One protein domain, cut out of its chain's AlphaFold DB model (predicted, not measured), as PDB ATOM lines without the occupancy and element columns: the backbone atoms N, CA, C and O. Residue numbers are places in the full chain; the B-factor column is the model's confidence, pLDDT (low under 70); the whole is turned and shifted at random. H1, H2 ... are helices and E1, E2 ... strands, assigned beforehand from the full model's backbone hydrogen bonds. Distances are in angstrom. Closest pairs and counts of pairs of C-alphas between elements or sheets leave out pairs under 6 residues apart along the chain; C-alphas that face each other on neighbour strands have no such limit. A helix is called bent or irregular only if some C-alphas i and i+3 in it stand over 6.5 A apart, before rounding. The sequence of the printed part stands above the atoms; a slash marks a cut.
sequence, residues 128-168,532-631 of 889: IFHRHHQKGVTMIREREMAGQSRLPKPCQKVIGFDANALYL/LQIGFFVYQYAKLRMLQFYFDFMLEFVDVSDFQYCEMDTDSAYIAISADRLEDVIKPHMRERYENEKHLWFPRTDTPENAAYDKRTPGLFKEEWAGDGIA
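AT A GLANCE: This is residues 128 to 168 and 532 to 631 of the 889 residues of the protein "uncharacterized protein LOC109476841" of Branchiostoma belcheri (UniProt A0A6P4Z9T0). A strongly twisted sheet of four strands, E3, E4, E2 and E5, has the long helix H2 along one face, with residues 532 to 541 of H2 running on past the sheet. The short pair E1 and E6 lies over the opposite face, H4 lies near the last residues of H2, and H1 and H5 lie far out on opposite sides of the body. The 141 printed residues have five named helices and six named strands, in the order E1 H1 E2 H2 E3 E4 H3 H4 H5 E5 E6; both sheets are antiparallel, and the class is mixed, helices and strands. The whole is compact, with a radius of gyration of the C-alphas of 15.8 A and spans of 46 by 38 by 25 A.

HOW THE PARTS SIT: E1, residues 132 to 134, is the antiparallel neighbour of E6, residues 629 to 631, with N 133 and O 630 3.0 A apart. H1, residues 142 to 147, is not on the four-stranded sheet. In that sheet, E2, residues 157 to 163, is antiparallel to E4, residues 572 to 577, with N 159 and O 575 2.9 A apart, and to E5, residues 621 to 627, with N 160 and O 625 2.8 A apart. E3, residues 563 to 569, forms a hairpin with E4, with N 566 and O 574 2.8 A apart. H2, residues 532 to 557, is on one face at a height of 11.3 A over the sheet, two layers, helix on sheet; on the local plane it runs along the strands, at 12 degrees to E4. H3, residues 582 to 585, only grazes the sheet. H4, residues 588 to 600, only just touches H2, with 3 pairs of C-alphas within 8 A, the closest those of Phe 557 and Met 590, 6.3 A apart. H5, residues 608 to 614, touches no helix. Each O i to N i+4 pair is within hydrogen-bond range in H1 and H5, against 19 of 22 in H2 and 5 of 9 in H4; H3 is too short for such a pair.

IN THESE COORDINATES: E1 begins at C-alpha 132, (109.667, 153.549, 126.224). E2 is 19.5 A long, H2 36.6 A, E3 18.1 A, E4 16.0 A, H4 19.5 A and E5 17.3 A. H4 is irregular, with C-alphas 589 and 592 7.5 A apart. E5 runs on into E6 at 89 degrees, and E6 ends at C-alpha 631, (107.371, 149.891, 124.723).

THE WHOLE: The two C-alphas farthest apart, those of Ser 149 and Leu 532, are 49.6 A apart. Residues 169 to 531 are not printed; C-alphas 168 and 532 are 16.4 A apart across the cut. Of the links that are printed whole, none is long. The mean pLDDT of the printed part is 93.9, and no printed residue is under 70.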
ATOM      1  N   ILE A 128     108.612 157.388 115.503       85.06
ATOM      2  CA  ILE A 128     108.841 157.076 116.915       85.06
ATOM      3  C   ILE A 128     109.738 158.173 117.486       85.06
ATOM      4  O   ILE A 128     110.848 158.378 116.988       85.06
ATOM      5  N   PHE A 129     109.270 158.847 118.529       84.88
ATOM      6  CA  PHE A 129     109.989 159.921 119.214       84.88
ATOM      7  C   PHE A 129     110.674 159.376 120.471       84.88
ATOM      8  O   PHE A 129     111.893 159.476 120.615       84.88
ATOM      9  N   HIS A 130     109.910 158.686 121.322       85.12
ATOM     10  CA  HIS A 130     110.390 158.072 122.557       85.12
ATOM     11  C   HIS A 130     109.917 156.610 122.645       85.12
ATOM     12  O   HIS A 130     108.727 156.315 122.602       85.12
ATOM     13  N   ARG A 131     110.873 155.670 122.723       79.19
ATOM     14  CA  ARG A 131     110.625 154.217 122.565       79.19
ATOM     15  C   ARG A 131     110.003 153.526 123.782       79.19
ATOM     16  O   ARG A 131     109.536 152.396 123.639       79.19
ATOM     17  N   HIS A 132     110.084 154.145 124.960       87.50
ATOM     18  CA  HIS A 132     109.667 153.549 126.224       87.50
ATOM     19  C   HIS A 132     109.155 154.608 127.207       87.50
ATOM     20  O   HIS A 132     109.887 155.541 127.528       87.50
ATOM     21  N   HIS A 133     107.943 154.406 127.721       91.94
ATOM     22  CA  HIS A 133     107.426 155.056 128.924       91.94
ATOM     23  C   HIS A 133     106.654 154.037 129.766       91.94
ATOM     24  O   HIS A 133     105.963 153.184 129.217       91.94
ATOM     25  N   GLN A 134     106.739 154.145 131.091       93.88
ATOM     26  CA  GLN A 134     106.054 153.270 132.044       93.88
ATOM     27  C   GLN A 134     105.684 154.037 133.322       93.88
ATOM     28  O   GLN A 134     106.499 154.799 133.858       93.88
ATOM     29  N   LYS A 135     104.459 153.804 133.810       95.12
ATOM     30  CA  LYS A 135     103.866 154.393 135.015       95.12
ATOM     31  C   LYS A 135     104.762 154.189 136.233       95.12
ATOM     32  O   LYS A 135     105.188 153.073 136.513       95.12
ATOM     33  N   GLY A 136     105.064 155.275 136.941       94.19
ATOM     34  CA  GLY A 136     105.901 155.287 138.145       94.19
ATOM     35  C   GLY A 136     107.387 154.954 137.934       94.19
ATOM     36  O   GLY A 136     108.156 155.080 138.879       94.19
ATOM     37  N   VAL A 137     107.801 154.556 136.723       94.19
ATOM     38  CA  VAL A 137     109.172 154.109 136.417       94.19
ATOM     39  C   VAL A 137     109.921 155.139 135.576       94.19
ATOM     40  O   VAL A 137     111.031 155.529 135.924       94.19
ATOM     41  N   THR A 138     109.335 155.595 134.466       94.69
ATOM     42  CA  THR A 138     109.982 156.586 133.589       94.69
ATOM     43  C   THR A 138     109.595 158.007 133.971       94.69
ATOM     44  O   THR A 138     108.434 158.265 134.288       94.69
ATOM     45  N   MET A 139     110.542 158.934 133.861       95.56
ATOM     46  CA  MET A 139     110.332 160.359 134.116       95.56
ATOM     47  C   MET A 139     110.032 161.115 132.812       95.56
ATOM     48  O   MET A 139     110.677 160.883 131.790       95.56
ATOM     49  N   ILE A 140     109.064 162.029 132.851       95.50
ATOM     50  CA  ILE A 140     108.701 162.915 131.742       95.50
ATOM     51  C   ILE A 140     109.828 163.932 131.522       95.50
ATOM     52  O   ILE A 140     110.158 164.714 132.418       95.50
ATOM     53  N   ARG A 141     110.412 163.912 130.317       91.94
ATOM     54  CA  ARG A 141     111.469 164.817 129.832       91.94
ATOM     55  C   ARG A 141     112.644 164.986 130.798       91.94
ATOM     56  O   ARG A 141     113.107 166.097 131.044       91.94
ATOM     57  N   GLU A 142     113.110 163.881 131.378       90.75
ATOM     58  CA  GLU A 142     114.127 163.867 132.440       90.75
ATOM     59  C   GLU A 142     115.339 164.772 132.146       90.75
ATOM     60  O   GLU A 142     115.729 165.599 132.972       90.75
ATOM     61  N   ARG A 143     115.903 164.652 130.937       86.88
ATOM     62  CA  ARG A 143     117.113 165.374 130.520       86.88
ATOM     63  C   ARG A 143     116.838 166.851 130.263       86.88
ATOM     64  O   ARG A 143     117.636 167.703 130.648       86.88
ATOM     65  N   GLU A 144     115.718 167.160 129.620       87.31
ATOM     66  CA  GLU A 144     115.319 168.524 129.287       87.31
ATOM     67  C   GLU A 144     114.917 169.308 130.544       87.31
ATOM     68  O   GLU A 144     115.272 170.481 130.666       87.31
ATOM     69  N   MET A 145     114.234 168.667 131.500       91.12
ATOM     70  CA  MET A 145     113.878 169.271 132.789       91.12
ATOM     71  C   MET A 145     115.122 169.553 133.633       91.12
ATOM     72  O   MET A 145     115.281 170.681 134.103       91.12
ATOM     73  N   ALA A 146     116.050 168.594 133.737       86.81
ATOM     74  CA  ALA A 146     117.328 168.803 134.417       86.81
ATOM     75  C   ALA A 146     118.115 169.982 133.809       86.81
ATOM     76  O   ALA A 146     118.591 170.851 134.539       86.81
ATOM     77  N   GLY A 147     118.171 170.078 132.473       84.06
ATOM     78  CA  GLY A 147     118.787 171.210 131.767       84.06
ATOM     79  C   GLY A 147     118.098 172.564 132.003       84.06
ATOM     80  O   GLY A 147     118.739 173.605 131.879       84.06
ATOM     81  N   GLN A 148     116.818 172.568 132.386       86.50
ATOM     82  CA  GLN A 148     116.052 173.762 132.771       86.50
ATOM     83  C   GLN A 148     116.066 174.034 134.288       86.50
ATOM     84  O   GLN A 148     115.374 174.942 134.743       86.50
ATOM     85  N   SER A 149     116.825 173.267 135.084       88.75
ATOM     86  CA  SER A 149     116.779 173.298 136.561       88.75
ATOM     87  C   SER A 149     115.379 173.032 137.143       88.75
ATOM     88  O   SER A 149     115.023 173.536 138.208       88.75
ATOM     89  N   ARG A 150     114.569 172.229 136.442       91.56
ATOM     90  CA  ARG A 150     113.234 171.781 136.862       91.56
ATOM     91  C   ARG A 150     113.304 170.316 137.288       91.56
ATOM     92  O   ARG A 150     114.012 169.524 136.671       91.56
ATOM     93  N   LEU A 151     112.545 169.935 138.316       91.44
ATOM     94  CA  LEU A 151     112.399 168.523 138.677       91.44
ATOM     95  C   LEU A 151     111.468 167.834 137.662       91.44
ATOM     96  O   LEU A 151     110.361 168.338 137.442       91.44
ATOM     97  N   PRO A 152     111.884 166.719 137.036       93.88
ATOM     98  CA  PRO A 152     111.011 165.957 136.157       93.88
ATOM     99  C   PRO A 152     109.946 165.211 136.966       93.88
ATOM    100  O   PRO A 152     110.147 164.872 138.135       93.88
ATOM    101  N   LYS A 153     108.801 164.956 136.335       96.38
ATOM    102  CA  LYS A 153     107.654 164.279 136.955       96.38
ATOM    103  C   LYS A 153     107.594 162.817 136.499       96.38
ATOM    104  O   LYS A 153     107.906 162.551 135.338       96.38
ATOM    105  N   PRO A 154     107.181 161.864 137.350       96.69
ATOM    106  CA  PRO A 154     106.970 160.488 136.916       96.69
ATOM    107  C   PRO A 154     105.813 160.409 135.915       96.69
ATOM    108  O   PRO A 154     104.787 161.066 136.085       96.69
ATOM    109  N   CYS A 155     105.964 159.570 134.892       96.88
ATOM    110  CA  CYS A 155     104.865 159.170 134.020       96.88
ATOM    111  C   CYS A 155     103.769 158.485 134.856       96.88
ATOM    112  O   CYS A 155     104.080 157.638 135.697       96.88
ATOM    113  N   GLN A 156     102.504 158.831 134.622       97.38
ATOM    114  CA  GLN A 156     101.340 158.211 135.271       97.38
ATOM    115  C   GLN A 156     100.409 157.507 134.285       97.38
ATOM    116  O   GLN A 156      99.781 156.510 134.650       97.38
ATOM    117  N   LYS A 157     100.344 157.986 133.038       96.75
ATOM    118  CA  LYS A 157      99.550 157.375 131.971       96.75
ATOM    119  C   LYS A 157     100.204 157.586 130.612       96.75
ATOM    120  O   LYS A 157     100.895 158.578 130.396       96.75
ATOM    121  N   VAL A 158      99.953 156.671 129.683       95.88
ATOM    122  CA  VAL A 158     100.174 156.885 128.250       95.88
ATOM    123  C   VAL A 158      98.813 156.848 127.562       95.88
ATOM    124  O   VAL A 158      98.056 155.901 127.764       95.88
ATOM    125  N   ILE A 159      98.507 157.876 126.772       96.31
ATOM    126  CA  ILE A 159      97.232 158.052 126.067       96.31
ATOM    127  C   ILE A 159      97.502 158.107 124.560       96.31
ATOM    128  O   ILE A 159      98.380 158.843 124.112       96.31
ATOM    129  N   GLY A 160      96.762 157.317 123.784       95.56
ATOM    130  CA  GLY A 160      96.716 157.363 122.326       95.56
ATOM    131  C   GLY A 160      95.504 158.163 121.853       95.56
ATOM    132  O   GLY A 160      94.364 157.799 122.150       95.56
ATOM    133  N   PHE A 161      95.750 159.243 121.112       96.44
ATOM    134  CA  PHE A 161      94.719 160.048 120.459       96.44
ATOM    135  C   PHE A 161      94.677 159.761 118.958       96.44
ATOM    136  O   PHE A 161      95.698 159.897 118.295       96.44
ATOM    137  N   ASP A 162      93.506 159.447 118.404       96.06
ATOM    138  CA  ASP A 162      93.297 159.244 116.959       96.06
ATOM    139  C   ASP A 162      92.397 160.334 116.365       96.06
ATOM    140  O   ASP A 162      91.292 160.592 116.860       96.06
ATOM    141  N   ALA A 163      92.855 160.966 115.283       95.75
ATOM    142  CA  ALA A 163      92.090 161.944 114.521       95.75
ATOM    143  C   ALA A 163      91.033 161.247 113.646       95.75
ATOM    144  O   ALA A 163      91.309 160.833 112.516       95.75
ATOM    145  N   ASN A 164      89.780 161.181 114.122       93.94
ATOM    146  CA  ASN A 164      88.702 160.470 113.430       93.94
ATOM    147  C   ASN A 164      88.594 160.912 111.959       93.94
ATOM    148  O   ASN A 164      88.205 162.040 111.655       93.94
ATOM    149  N   ALA A 165      88.886 159.981 111.048       93.94
ATOM    150  CA  ALA A 165      88.830 160.183 109.603       93.94
ATOM    151  C   ALA A 165      89.630 161.415 109.119       93.94
ATOM    152  O   ALA A 165      89.124 162.214 108.326       93.94
ATOM    153  N   LEU A 166      90.887 161.558 109.564       95.50
ATOM    154  CA  LEU A 166      91.788 162.670 109.224       95.50
ATOM    155  C   LEU A 166      91.815 163.023 107.726       95.50
ATOM    156  O   LEU A 166      91.719 164.191 107.347       95.50
ATOM    157  N   TYR A 167      91.896 162.020 106.850       95.06
ATOM    158  CA  TYR A 167      91.897 162.260 105.405       95.06
ATOM    159  C   TYR A 167      90.541 162.730 104.859       95.06
ATOM    160  O   TYR A 167      90.512 163.485 103.889       95.06
ATOM    161  N   LEU A 168      89.424 162.348 105.483       95.56
ATOM    162  CA  LEU A 168      88.093 162.843 105.120       95.56
ATOM    163  C   LEU A 168      87.916 164.307 105.559       95.56
ATOM    164  O   LEU A 168      87.418 165.119 104.782       95.56
ATOM    165  N   LEU A 532      96.377 164.873  90.666       94.00
ATOM    166  CA  LEU A 532      97.391 164.719  91.724       94.00
ATOM    167  C   LEU A 532      97.316 165.813  92.802       94.00
ATOM    168  O   LEU A 532      97.608 165.542  93.967       94.00
ATOM    169  N   GLN A 533      96.918 167.033  92.425       95.00
ATOM    170  CA  GLN A 533      96.821 168.157  93.347       95.00
ATOM    171  C   GLN A 533      95.815 167.917  94.483       95.00
ATOM    172  O   GLN A 533      96.042 168.411  95.580       95.00
ATOM    173  N   ILE A 534      94.752 167.127  94.276       95.69
ATOM    174  CA  ILE A 534      93.767 166.840  95.332       95.69
ATOM    175  C   ILE A 534      94.435 166.042  96.453       95.69
ATOM    176  O   ILE A 534      94.485 166.498  97.591       95.69
ATOM    177  N   GLY A 535      95.013 164.880  96.136       95.44
ATOM    178  CA  GLY A 535      95.700 164.071  97.142       95.44
ATOM    179  C   GLY A 535      96.951 164.743  97.716       95.44
ATOM    180  O   GLY A 535      97.270 164.511  98.878       95.44
ATOM    181  N   PHE A 536      97.624 165.623  96.962       96.94
ATOM    182  CA  PHE A 536      98.679 166.475  97.517       96.94
ATOM    183  C   PHE A 536      98.137 167.390  98.626       96.94
ATOM    184  O   PHE A 536      98.652 167.341  99.741       96.94
ATOM    185  N   PHE A 537      97.077 168.168  98.368       97.88
ATOM    186  CA  PHE A 537      96.458 169.021  99.392       97.88
ATOM    187  C   PHE A 537      95.944 168.206 100.582       97.88
ATOM    188  O   PHE A 537      96.164 168.607 101.722       97.88
ATOM    189  N   VAL A 538      95.349 167.032 100.346       97.38
ATOM    190  CA  VAL A 538      94.893 166.133 101.418       97.38
ATOM    191  C   VAL A 538      96.038 165.741 102.364       97.38
ATOM    192  O   VAL A 538      95.884 165.870 103.576       97.38
ATOM    193  N   TYR A 539      97.212 165.354 101.849       96.31
ATOM    194  CA  TYR A 539      98.377 165.075 102.704       96.31
ATOM    195  C   TYR A 539      98.917 166.317 103.428       96.31
ATOM    196  O   TYR A 539      99.451 166.197 104.531       96.31
ATOM    197  N   GLN A 540      98.813 167.505 102.828       97.56
ATOM    198  CA  GLN A 540      99.287 168.753 103.437       97.56
ATOM    199  C   GLN A 540      98.365 169.188 104.590       97.56
ATOM    200  O   GLN A 540      98.863 169.531 105.659       97.56
ATOM    201  N   TYR A 541      97.042 169.086 104.420       98.12
ATOM    202  CA  TYR A 541      96.065 169.327 105.487       98.12
ATOM    203  C   TYR A 541      96.133 168.283 106.607       98.12
ATOM    204  O   TYR A 541      96.013 168.652 107.772       98.12
ATOM    205  N   ALA A 542      96.359 167.005 106.281       96.94
ATOM    206  CA  ALA A 542      96.536 165.955 107.285       96.94
ATOM    207  C   ALA A 542      97.735 166.257 108.205       96.94
ATOM    208  O   ALA A 542      97.591 166.293 109.425       96.94
ATOM    209  N   LYS A 543      98.896 166.590 107.620       96.56
ATOM    210  CA  LYS A 543     100.085 167.025 108.377       96.56
ATOM    211  C   LYS A 543      99.832 168.291 109.179       96.56
ATOM    212  O   LYS A 543     100.233 168.349 110.334       96.56
ATOM    213  N   LEU A 544      99.168 169.284 108.580       97.88
ATOM    214  CA  LEU A 544      98.811 170.519 109.273       97.88
ATOM    215  C   LEU A 544      97.973 170.219 110.520       97.88
ATOM    216  O   LEU A 544      98.309 170.717 111.582       97.88
ATOM    217  N   ARG A 545      96.954 169.355 110.439       97.62
ATOM    218  CA  ARG A 545      96.104 169.025 111.595       97.62
ATOM    219  C   ARG A 545      96.867 168.308 112.718       97.62
ATOM    220  O   ARG A 545      96.629 168.623 113.881       97.62
ATOM    221  N   MET A 546      97.809 167.416 112.392       96.75
ATOM    222  CA  MET A 546      98.677 166.777 113.399       96.75
ATOM    223  C   MET A 546      99.671 167.769 114.023       96.75
ATOM    224  O   MET A 546      99.864 167.771 115.237       96.75
ATOM    225  N   LEU A 547     100.256 168.665 113.218       96.81
ATOM    226  CA  LEU A 547     101.106 169.753 113.714       96.81
ATOM    227  C   LEU A 547     100.321 170.698 114.629       96.81
ATOM    228  O   LEU A 547     100.799 171.025 115.708       96.81
ATOM    229  N   GLN A 548      99.104 171.081 114.241       97.69
ATOM    230  CA  GLN A 548      98.193 171.890 115.052       97.69
ATOM    231  C   GLN A 548      97.882 171.211 116.395       97.69
ATOM    232  O   GLN A 548      97.956 171.859 117.432       97.69
ATOM    233  N   PHE A 549      97.610 169.903 116.418       97.19
ATOM    234  CA  PHE A 549      97.350 169.188 117.674       97.19
ATOM    235  C   PHE A 549      98.543 169.222 118.643       97.19
ATOM    236  O   PHE A 549      98.372 169.456 119.837       97.19
ATOM    237  N   TYR A 550      99.770 169.071 118.147       96.00
ATOM    238  CA  TYR A 550     100.953 169.149 119.003       96.00
ATOM    239  C   TYR A 550     101.328 170.600 119.392       96.00
ATOM    240  O   TYR A 550     101.566 170.898 120.562       96.00
ATOM    241  N   PHE A 551     101.367 171.528 118.431       96.50
ATOM    242  CA  PHE A 551     101.900 172.887 118.620       96.50
ATOM    243  C   PHE A 551     100.874 173.951 119.025       96.50
ATOM    244  O   PHE A 551     101.273 174.965 119.600       96.50
ATOM    245  N   ASP A 552      99.600 173.766 118.685       96.94
ATOM    246  CA  ASP A 552      98.523 174.739 118.934       96.94
ATOM    247  C   ASP A 552      97.570 174.251 120.031       96.94
ATOM    248  O   ASP A 552      96.835 175.056 120.598       96.94
ATOM    249  N   PHE A 553      97.611 172.953 120.356       97.00
ATOM    250  CA  PHE A 553      96.890 172.366 121.480       97.00
ATOM    251  C   PHE A 553      97.832 171.867 122.595       97.00
ATOM    252  O   PHE A 553      97.863 172.487 123.658       97.00
ATOM    253  N   MET A 554      98.636 170.814 122.388       96.62
ATOM    254  CA  MET A 554      99.415 170.202 123.486       96.62
ATOM    255  C   MET A 554     100.389 171.187 124.152       96.62
ATOM    256  O   MET A 554     100.322 171.383 125.362       96.62
ATOM    257  N   LEU A 555     101.254 171.858 123.380       95.00
ATOM    258  CA  LEU A 555     102.201 172.846 123.925       95.00
ATOM    259  C   LEU A 555     101.521 174.108 124.495       95.00
ATOM    260  O   LEU A 555     102.067 174.753 125.398       95.00
ATOM    261  N   GLU A 556     100.334 174.456 123.996       95.38
ATOM    262  CA  GLU A 556      99.568 175.627 124.430       95.38
ATOM    263  C   GLU A 556      98.882 175.376 125.783       95.38
ATOM    264  O   GLU A 556      99.043 176.166 126.715       95.38
ATOM    265  N   PHE A 557      98.189 174.245 125.941       97.31
ATOM    266  CA  PHE A 557      97.378 173.951 127.128       97.31
ATOM    267  C   PHE A 557      98.090 173.123 128.204       97.31
ATOM    268  O   PHE A 557      97.744 173.264 129.378       97.31
ATOM    269  N   VAL A 558      99.094 172.312 127.856       97.31
ATOM    270  CA  VAL A 558      99.825 171.432 128.790       97.31
ATOM    271  C   VAL A 558     101.245 171.958 129.005       97.31
ATOM    272  O   VAL A 558     101.882 172.477 128.086       97.31
ATOM    273  N   ASP A 559     101.746 171.923 130.241       95.12
ATOM    274  CA  ASP A 559     103.141 172.289 130.513       95.12
ATOM    275  C   ASP A 559     104.092 171.174 130.045       95.12
ATOM    276  O   ASP A 559     103.810 169.989 130.187       95.12
ATOM    277  N   VAL A 560     105.250 171.543 129.495       93.25
ATOM    278  CA  VAL A 560     106.228 170.581 128.953       93.25
ATOM    279  C   VAL A 560     106.788 169.594 129.988       93.25
ATOM    280  O   VAL A 560     107.283 168.543 129.597       93.25
ATOM    281  N   SER A 561     106.709 169.888 131.290       94.88
ATOM    282  CA  SER A 561     107.058 168.944 132.367       94.88
ATOM    283  C   SER A 561     105.999 167.865 132.610       94.88
ATOM    284  O   SER A 561     106.277 166.892 133.308       94.88
ATOM    285  N   ASP A 562     104.800 168.032 132.048       96.94
ATOM    286  CA  ASP A 562     103.641 167.169 132.269       96.94
ATOM    287  C   ASP A 562     103.307 166.254 131.084       96.94
ATOM    288  O   ASP A 562     102.465 165.370 131.233       96.94
ATOM    289  N   PHE A 563     103.977 166.407 129.931       96.56
ATOM    290  CA  PHE A 563     103.831 165.478 128.805       96.56
ATOM    291  C   PHE A 563     105.105 165.265 127.975       96.56
ATOM    292  O   PHE A 563     105.933 166.166 127.816       96.56
ATOM    293  N   GLN A 564     105.208 164.083 127.366       95.06
ATOM    294  CA  GLN A 564     106.240 163.706 126.396       95.06
ATOM    295  C   GLN A 564     105.631 162.854 125.277       95.06
ATOM    296  O   GLN A 564     104.762 162.019 125.525       95.06
ATOM    297  N   TYR A 565     106.043 163.088 124.035       92.56
ATOM    298  CA  TYR A 565     105.405 162.487 122.868       92.56
ATOM    299  C   TYR A 565     106.085 161.157 122.508       92.56
ATOM    300  O   TYR A 565     107.284 161.118 122.267       92.56
ATOM    301  N   CYS A 566     105.358 160.044 122.467       91.50
ATOM    302  CA  CYS A 566     105.941 158.709 122.278       91.50
ATOM    303  C   CYS A 566     106.053 158.336 120.794       91.50
ATOM    304  O   CYS A 566     107.145 158.060 120.286       91.50
ATOM    305  N   GLU A 567     104.924 158.343 120.085       89.88
ATOM    306  CA  GLU A 567     104.805 157.866 118.706       89.88
ATOM    307  C   GLU A 567     103.686 158.607 117.959       89.88
ATOM    308  O   GLU A 567     102.673 158.986 118.542       89.88
ATOM    309  N   MET A 568     103.872 158.806 116.657       88.69
ATOM    310  CA  MET A 568     102.831 159.217 115.716       88.69
ATOM    311  C   MET A 568     102.809 158.224 114.562       88.69
ATOM    312  O   MET A 568     103.846 158.047 113.920       88.69
ATOM    313  N   ASP A 569     101.646 157.667 114.237       88.62
ATOM    314  CA  ASP A 569     101.434 157.001 112.953       88.62
ATOM    315  C   ASP A 569     100.233 157.617 112.236       88.62
ATOM    316  O   ASP A 569      99.083 157.353 112.578       88.62
ATOM    317  N   THR A 570     100.527 158.459 111.240       88.25
ATOM    318  CA  THR A 570      99.584 159.139 110.337       88.25
ATOM    319  C   THR A 570      98.558 160.064 111.005       88.25
ATOM    320  O   THR A 570      98.679 161.281 110.864       88.25
ATOM    321  N   ASP A 571      97.544 159.496 111.654       92.44
ATOM    322  CA  ASP A 571      96.422 160.138 112.345       92.44
ATOM    323  C   ASP A 571      96.416 159.892 113.863       92.44
ATOM    324  O   ASP A 571      95.679 160.571 114.584       92.44
ATOM    325  N   SER A 572      97.285 159.002 114.351       93.50
ATOM    326  CA  SER A 572      97.449 158.689 115.773       93.50
ATOM    327  C   SER A 572      98.572 159.489 116.453       93.50
ATOM    328  O   SER A 572      99.572 159.866 115.832       93.50
ATOM    329  N   ALA A 573      98.411 159.741 117.752       94.75
ATOM    330  CA  ALA A 573      99.317 160.497 118.611       94.75
ATOM    331  C   ALA A 573      99.379 159.867 120.014       94.75
ATOM    332  O   ALA A 573      98.480 160.062 120.831       94.75
ATOM    333  N   TYR A 574     100.447 159.123 120.301       95.00
ATOM    334  CA  TYR A 574     100.686 158.476 121.593       95.00
ATOM    335  C   TYR A 574     101.536 159.381 122.479       95.00
ATOM    336  O   TYR A 574     102.645 159.751 122.097       95.00
ATOM    337  N   ILE A 575     101.034 159.728 123.663       95.88
ATOM    338  CA  ILE A 575     101.615 160.738 124.554       95.88
ATOM    339  C   ILE A 575     101.661 160.196 125.987       95.88
ATOM    340  O   ILE A 575     100.645 159.761 126.526       95.88
ATOM    341  N   ALA A 576     102.833 160.234 126.616       97.12
ATOM    342  CA  ALA A 576     102.997 159.988 128.045       97.12
ATOM    343  C   ALA A 576     102.696 161.270 128.834       97.12
ATOM    344  O   ALA A 576     103.180 162.341 128.463       97.12
ATOM    345  N   ILE A 577     101.933 161.164 129.924       97.81
ATOM    346  CA  ILE A 577     101.555 162.284 130.796       97.81
ATOM    347  C   ILE A 577     101.840 162.000 132.279       97.81
ATOM    348  O   ILE A 577     101.951 160.850 132.709       97.81
ATOM    349  N   SER A 578     101.957 163.068 133.069       97.44
ATOM    350  CA  SER A 578     102.267 163.060 134.511       97.44
ATOM    351  C   SER A 578     101.060 162.861 135.447       97.44
ATOM    352  O   SER A 578     101.244 162.847 136.665       97.44
ATOM    353  N   ALA A 579      99.844 162.707 134.914       96.62
ATOM    354  CA  ALA A 579      98.614 162.431 135.668       96.62
ATOM    355  C   ALA A 579      97.810 161.282 135.030       96.62
ATOM    356  O   ALA A 579      98.193 160.762 133.983       96.62
ATOM    357  N   ASP A 580      96.698 160.874 135.648       94.44
ATOM    358  CA  ASP A 580      95.848 159.802 135.112       94.44
ATOM    359  C   ASP A 580      94.981 160.247 133.917       94.44
ATOM    360  O   ASP A 580      94.590 159.400 133.112       94.44
ATOM    361  N   ARG A 581      94.704 161.555 133.768       94.56
ATOM    362  CA  ARG A 581      93.919 162.132 132.660       94.56
ATOM    363  C   ARG A 581      94.571 163.369 132.043       94.56
ATOM    364  O   ARG A 581      95.334 164.081 132.697       94.56
ATOM    365  N   LEU A 582      94.188 163.685 130.803       94.88
ATOM    366  CA  LEU A 582      94.624 164.905 130.115       94.88
ATOM    367  C   LEU A 582      94.128 166.183 130.814       94.88
ATOM    368  O   LEU A 582      94.869 167.161 130.882       94.88
ATOM    369  N   GLU A 583      92.904 166.197 131.350       94.88
ATOM    370  CA  GLU A 583      92.331 167.399 131.978       94.88
ATOM    371  C   GLU A 583      93.059 167.806 133.271       94.88
ATOM    372  O   GLU A 583      93.045 168.978 133.655       94.88
ATOM    373  N   ASP A 584      93.738 166.859 133.920       96.56
ATOM    374  CA  ASP A 584      94.481 167.088 135.159       96.56
ATOM    375  C   ASP A 584      95.804 167.831 134.915       96.56
ATOM    376  O   ASP A 584      96.225 168.621 135.761       96.56
ATOM    377  N   VAL A 585      96.406 167.669 133.727       96.94
ATOM    378  CA  VAL A 585      97.662 168.336 133.321       96.94
ATOM    379  C   VAL A 585      97.463 169.674 132.589       96.94
ATOM    380  O   VAL A 585      98.439 170.334 132.224       96.94
ATOM    381  N   ILE A 586      96.218 170.124 132.393       97.81
ATOM    382  CA  ILE A 586      95.931 171.441 131.801       97.81
ATOM    383  C   ILE A 586      96.416 172.555 132.737       97.81
ATOM    384  O   ILE A 586      96.004 172.629 133.902       97.81
ATOM    385  N   LYS A 587      97.246 173.464 132.201       97.19
ATOM    386  CA  LYS A 587      97.782 174.650 132.895       97.19
ATOM    387  C   LYS A 587      96.648 175.378 133.637       97.19
ATOM    388  O   LYS A 587      95.694 175.799 132.980       97.19
ATOM    389  N   PRO A 588      96.735 175.606 134.964       96.06
ATOM    390  CA  PRO A 588      95.621 176.160 135.743       96.06
ATOM    391  C   PRO A 588      95.054 177.478 135.196       96.06
ATOM    392  O   PRO A 588      93.841 177.638 135.121       96.06
ATOM    393  N   HIS A 589      95.922 178.384 134.731       96.62
ATOM    394  CA  HIS A 589      95.533 179.677 134.150       96.62
ATOM    395  C   HIS A 589      94.930 179.585 132.734       96.62
ATOM    396  O   HIS A 589      94.404 180.575 132.241       96.62
ATOM    397  N   MET A 590      94.996 178.420 132.078       96.94
ATOM    398  CA  MET A 590      94.419 178.179 130.749       96.94
ATOM    399  C   MET A 590      93.093 177.408 130.805       96.94
ATOM    400  O   MET A 590      92.478 177.221 129.758       96.94
ATOM    401  N   ARG A 591      92.635 176.947 131.983       95.81
ATOM    402  CA  ARG A 591      91.468 176.047 132.090       95.81
ATOM    403  C   ARG A 591      90.177 176.636 131.519       95.81
ATOM    404  O   ARG A 591      89.474 175.926 130.814       95.81
ATOM    405  N   GLU A 592      89.889 177.917 131.743       96.69
ATOM    406  CA  GLU A 592      88.707 178.579 131.160       96.69
ATOM    407  C   GLU A 592      88.752 178.566 129.622       96.69
ATOM    408  O   GLU A 592      87.791 178.181 128.958       96.69
ATOM    409  N   ARG A 593      89.908 178.913 129.045       96.81
ATOM    410  CA  ARG A 593      90.119 178.879 127.595       96.81
ATOM    411  C   ARG A 593      90.060 177.453 127.042       96.81
ATOM    412  O   ARG A 593      89.469 177.245 125.990       96.81
ATOM    413  N   TYR A 594      90.617 176.476 127.760       96.44
ATOM    414  CA  TYR A 594      90.517 175.057 127.413       96.44
ATOM    415  C   TYR A 594      89.056 174.598 127.370       96.44
ATOM    416  O   TYR A 594      88.640 174.020 126.375       96.44
ATOM    417  N   GLU A 595      88.253 174.897 128.393       95.25
ATOM    418  CA  GLU A 595      86.832 174.525 128.424       95.25
ATOM    419  C   GLU A 595      86.042 175.149 127.262       95.25
ATOM    420  O   GLU A 595      85.231 174.468 126.632       95.25
ATOM    421  N   ASN A 596      86.350 176.400 126.907       94.25
ATOM    422  CA  ASN A 596      85.756 177.077 125.755       94.25
ATOM    423  C   ASN A 596      86.215 176.491 124.402       94.25
ATOM    424  O   ASN A 596      85.403 176.376 123.486       94.25
ATOM    425  N   GLU A 597      87.485 176.099 124.248       95.00
ATOM    426  CA  GLU A 597      88.073 175.666 122.964       95.00
ATOM    427  C   GLU A 597      88.132 174.136 122.764       95.00
ATOM    428  O   GLU A 597      88.319 173.686 121.633       95.00
ATOM    429  N   LYS A 598      87.946 173.302 123.800       94.19
ATOM    430  CA  LYS A 598      88.154 171.837 123.714       94.19
ATOM    431  C   LYS A 598      87.293 171.147 122.657       94.19
ATOM    432  O   LYS A 598      87.744 170.178 122.054       94.19
ATOM    433  N   HIS A 599      86.106 171.681 122.368       93.75
ATOM    434  CA  HIS A 599      85.196 171.173 121.336       93.75
ATOM    435  C   HIS A 599      85.737 171.311 119.895       93.75
ATOM    436  O   HIS A 599      85.219 170.682 118.975       93.75
ATOM    437  N   LEU A 600      86.780 172.124 119.682       95.00
ATOM    438  CA  LEU A 600      87.500 172.247 118.405       95.00
ATOM    439  C   LEU A 600      88.517 171.108 118.193       95.00
ATOM    440  O   LEU A 600      89.040 170.927 117.085       95.00
ATOM    441  N   TRP A 601      88.814 170.360 119.257       96.19
ATOM    442  CA  TRP A 601      89.843 169.326 119.313       96.19
ATOM    443  C   TRP A 601      89.254 167.947 119.595       96.19
ATOM    444  O   TRP A 601      89.613 167.010 118.891       96.19
ATOM    445  N   PHE A 602      88.318 167.836 120.538       96.69
ATOM    446  CA  PHE A 602      87.697 166.586 120.983       96.69
ATOM    447  C   PHE A 602      86.170 166.612 120.804       96.69
ATOM    448  O   PHE A 602      85.577 167.694 120.809       96.69
ATOM    449  N   PRO A 603      85.507 165.445 120.686       95.75
ATOM    450  CA  PRO A 603      84.052 165.356 120.710       95.75
ATOM    451  C   PRO A 603      83.431 166.002 121.949       95.75
ATOM    452  O   PRO A 603      83.901 165.789 123.068       95.75
ATOM    453  N   ARG A 604      82.341 166.755 121.759       93.69
ATOM    454  CA  ARG A 604      81.553 167.285 122.879       93.69
ATOM    455  C   ARG A 604      80.882 166.152 123.655       93.69
ATOM    456  O   ARG A 604      80.479 165.143 123.084       93.69
ATOM    457  N   THR A 605      80.742 166.347 124.961       91.50
ATOM    458  CA  THR A 605      80.139 165.395 125.911       91.50
ATOM    459  C   THR A 605      79.028 166.034 126.752       91.50
ATOM    460  O   THR A 605      78.611 165.477 127.762       91.50
ATOM    461  N   ASP A 606      78.544 167.205 126.330       91.19
ATOM    462  CA  ASP A 606      77.483 167.985 126.976       91.19
ATOM    463  C   ASP A 606      76.097 167.336 126.836       91.19
ATOM    464  O   ASP A 606      75.302 167.372 127.774       91.19
ATOM    465  N   THR A 607      75.821 166.705 125.691       93.50
ATOM    466  CA  THR A 607      74.616 165.895 125.463       93.50
ATOM    467  C   THR A 607      74.946 164.571 124.761       93.50
ATOM    468  O   THR A 607      75.916 164.505 123.992       93.50
ATOM    469  N   PRO A 608      74.146 163.502 124.963       92.75
ATOM    470  CA  PRO A 608      74.292 162.247 124.219       92.75
ATOM    471  C   PRO A 608      74.233 162.440 122.696       92.75
ATOM    472  O   PRO A 608      74.952 161.771 121.952       92.75
ATOM    473  N   GLU A 609      73.414 163.380 122.224       91.44
ATOM    474  CA  GLU A 609      73.240 163.707 120.808       91.44
ATOM    475  C   GLU A 609      74.505 164.338 120.217       91.44
ATOM    476  O   GLU A 609      74.955 163.918 119.146       91.44
ATOM    477  N   ASN A 610      75.106 165.305 120.922       93.19
ATOM    478  CA  ASN A 610      76.362 165.931 120.512       93.19
ATOM    479  C   ASN A 610      77.511 164.918 120.536       93.19
ATOM    480  O   ASN A 610      78.248 164.828 119.556       93.19
ATOM    481  N   ALA A 611      77.603 164.087 121.579       91.50
ATOM    482  CA  ALA A 611      78.606 163.028 121.669       91.50
ATOM    483  C   ALA A 611      78.492 162.018 120.514       91.50
ATOM    484  O   ALA A 611      79.488 161.695 119.863       91.50
ATOM    485  N   ALA A 612      77.278 161.559 120.193       90.94
ATOM    486  CA  ALA A 612      77.037 160.650 119.072       90.94
ATOM    487  C   ALA A 612      77.342 161.294 117.704       90.94
ATOM    488  O   ALA A 612      77.864 160.628 116.805       90.94
ATOM    489  N   TYR A 613      77.042 162.586 117.537       93.12
ATOM    490  CA  TYR A 613      77.335 163.330 116.312       93.12
ATOM    491  C   TYR A 613      78.845 163.550 116.125       93.12
ATOM    492  O   TYR A 613      79.382 163.258 115.046       93.12
ATOM    493  N   ASP A 614      79.530 164.006 117.176       94.25
ATOM    494  CA  ASP A 614      80.940 164.398 117.155       94.25
ATOM    495  C   ASP A 614      81.905 163.211 117.136       94.25
ATOM    496  O   ASP A 614      82.930 163.283 116.460       94.25
ATOM    497  N   LYS A 615      81.541 162.069 117.738       91.56
ATOM    498  CA  LYS A 615      82.260 160.782 117.608       91.56
ATOM    499  C   LYS A 615      82.566 160.407 116.149       91.56
ATOM    500  O   LYS A 615      83.503 159.652 115.876       91.56
ATOM    501  N   ARG A 616      81.757 160.897 115.201       93.50
ATOM    502  CA  ARG A 616      81.931 160.696 113.755       93.50
ATOM    503  C   ARG A 616      82.257 161.979 112.978       93.50
ATOM    504  O   ARG A 616      82.502 161.864 111.778       93.50
ATOM    505  N   THR A 617      82.341 163.147 113.620       94.81
ATOM    506  CA  THR A 617      82.785 164.404 112.989       94.81
ATOM    507  C   THR A 617      84.261 164.292 112.577       94.81
ATOM    508  O   THR A 617      85.104 163.975 113.421       94.81
ATOM    509  N   PRO A 618      84.611 164.495 111.291       95.94
ATOM    510  CA  PRO A 618      85.987 164.328 110.836       95.94
ATOM    511  C   PRO A 618      86.957 165.352 111.441       95.94
ATOM    512  O   PRO A 618      86.656 166.542 111.491       95.94
ATOM    513  N   GLY A 619      88.154 164.900 111.818       95.19
ATOM    514  CA  GLY A 619      89.262 165.754 112.264       95.19
ATOM    515  C   GLY A 619      89.263 166.118 113.752       95.19
ATOM    516  O   GLY A 619      90.195 166.794 114.193       95.19
ATOM    517  N   LEU A 620      88.268 165.672 114.525       96.88
ATOM    518  CA  LEU A 620      88.343 165.649 115.987       96.88
ATOM    519  C   LEU A 620      89.174 164.446 116.450       96.88
ATOM    520  O   LEU A 620      89.067 163.353 115.891       96.88
ATOM    521  N   PHE A 621      89.983 164.663 117.478       96.88
ATOM    522  CA  PHE A 621      90.764 163.652 118.170       96.88
ATOM    523  C   PHE A 621      89.891 162.956 119.210       96.88
ATOM    524  O   PHE A 621      89.134 163.600 119.933       96.88
ATOM    525  N   LYS A 622      89.998 161.637 119.303       92.88
ATOM    526  CA  LYS A 622      89.379 160.830 120.362       92.88
ATOM    527  C   LYS A 622      90.476 160.052 121.080       92.88
ATOM    528  O   LYS A 622      91.471 159.699 120.453       92.88
ATOM    529  N   GLU A 623      90.270 159.726 122.347       92.56
ATOM    530  CA  GLU A 623      91.061 158.687 123.001       92.56
ATOM    531  C   GLU A 623      90.734 157.334 122.346       92.56
ATOM    532  O   GLU A 623      89.572 156.921 122.309       92.56
ATOM    533  N   GLU A 624      91.733 156.677 121.753       90.50
ATOM    534  CA  GLU A 624      91.598 155.317 121.210       90.50
ATOM    535  C   GLU A 624      92.137 154.247 122.162       90.50
ATOM    536  O   GLU A 624      91.682 153.103 122.131       90.50
ATOM    537  N   TRP A 625      93.087 154.623 123.018       92.12
ATOM    538  CA  TRP A 625      93.753 153.731 123.954       92.12
ATOM    539  C   TRP A 625      94.334 154.529 125.123       92.12
ATOM    540  O   TRP A 625      94.882 155.610 124.926       92.12
ATOM    541  N   ALA A 626      94.288 153.966 126.328       92.81
ATOM    542  CA  ALA A 626      95.029 154.476 127.474       92.81
ATOM    543  C   ALA A 626      95.579 153.314 128.306       92.81
ATOM    544  O   ALA A 626      94.873 152.346 128.596       92.81
ATOM    545  N   GLY A 627      96.833 153.419 128.732       92.00
ATOM    546  CA  GLY A 627      97.510 152.367 129.482       92.00
ATOM    547  C   GLY A 627      98.642 152.877 130.360       92.00
ATOM    548  O   GLY A 627      98.938 154.070 130.410       92.00
ATOM    549  N   ASP A 628      99.264 151.947 131.077       93.06
ATOM    550  CA  ASP A 628     100.272 152.250 132.101       93.06
ATOM    551  C   ASP A 628     101.709 152.164 131.558       93.06
ATOM    552  O   ASP A 628     102.677 152.313 132.301       93.06
ATOM    553  N   GLY A 629     101.876 151.952 130.252       87.94
ATOM    554  CA  GLY A 629     103.170 152.023 129.586       87.94
ATOM    555  C   GLY A 629     103.104 151.691 128.101       87.94
ATOM    556  O   GLY A 629     102.185 151.019 127.641       87.94
ATOM    557  N   ILE A 630     104.100 152.161 127.357       86.69
ATOM    558  CA  ILE A 630     104.323 151.859 125.944       86.69
ATOM    559  C   ILE A 630     105.788 151.468 125.761       86.69
ATOM    560  O   ILE A 630     106.686 152.149 126.255       86.69
ATOM    561  N   ALA A 631     106.035 150.367 125.056       81.38
ATOM    562  CA  ALA A 631     107.371 149.891 124.723       81.38
ATOM    563  C   ALA A 631     107.341 149.289 123.318       81.38
ATOM    564  O   ALA A 631     106.599 148.338 123.072       81.38
TER     565      ALA A 631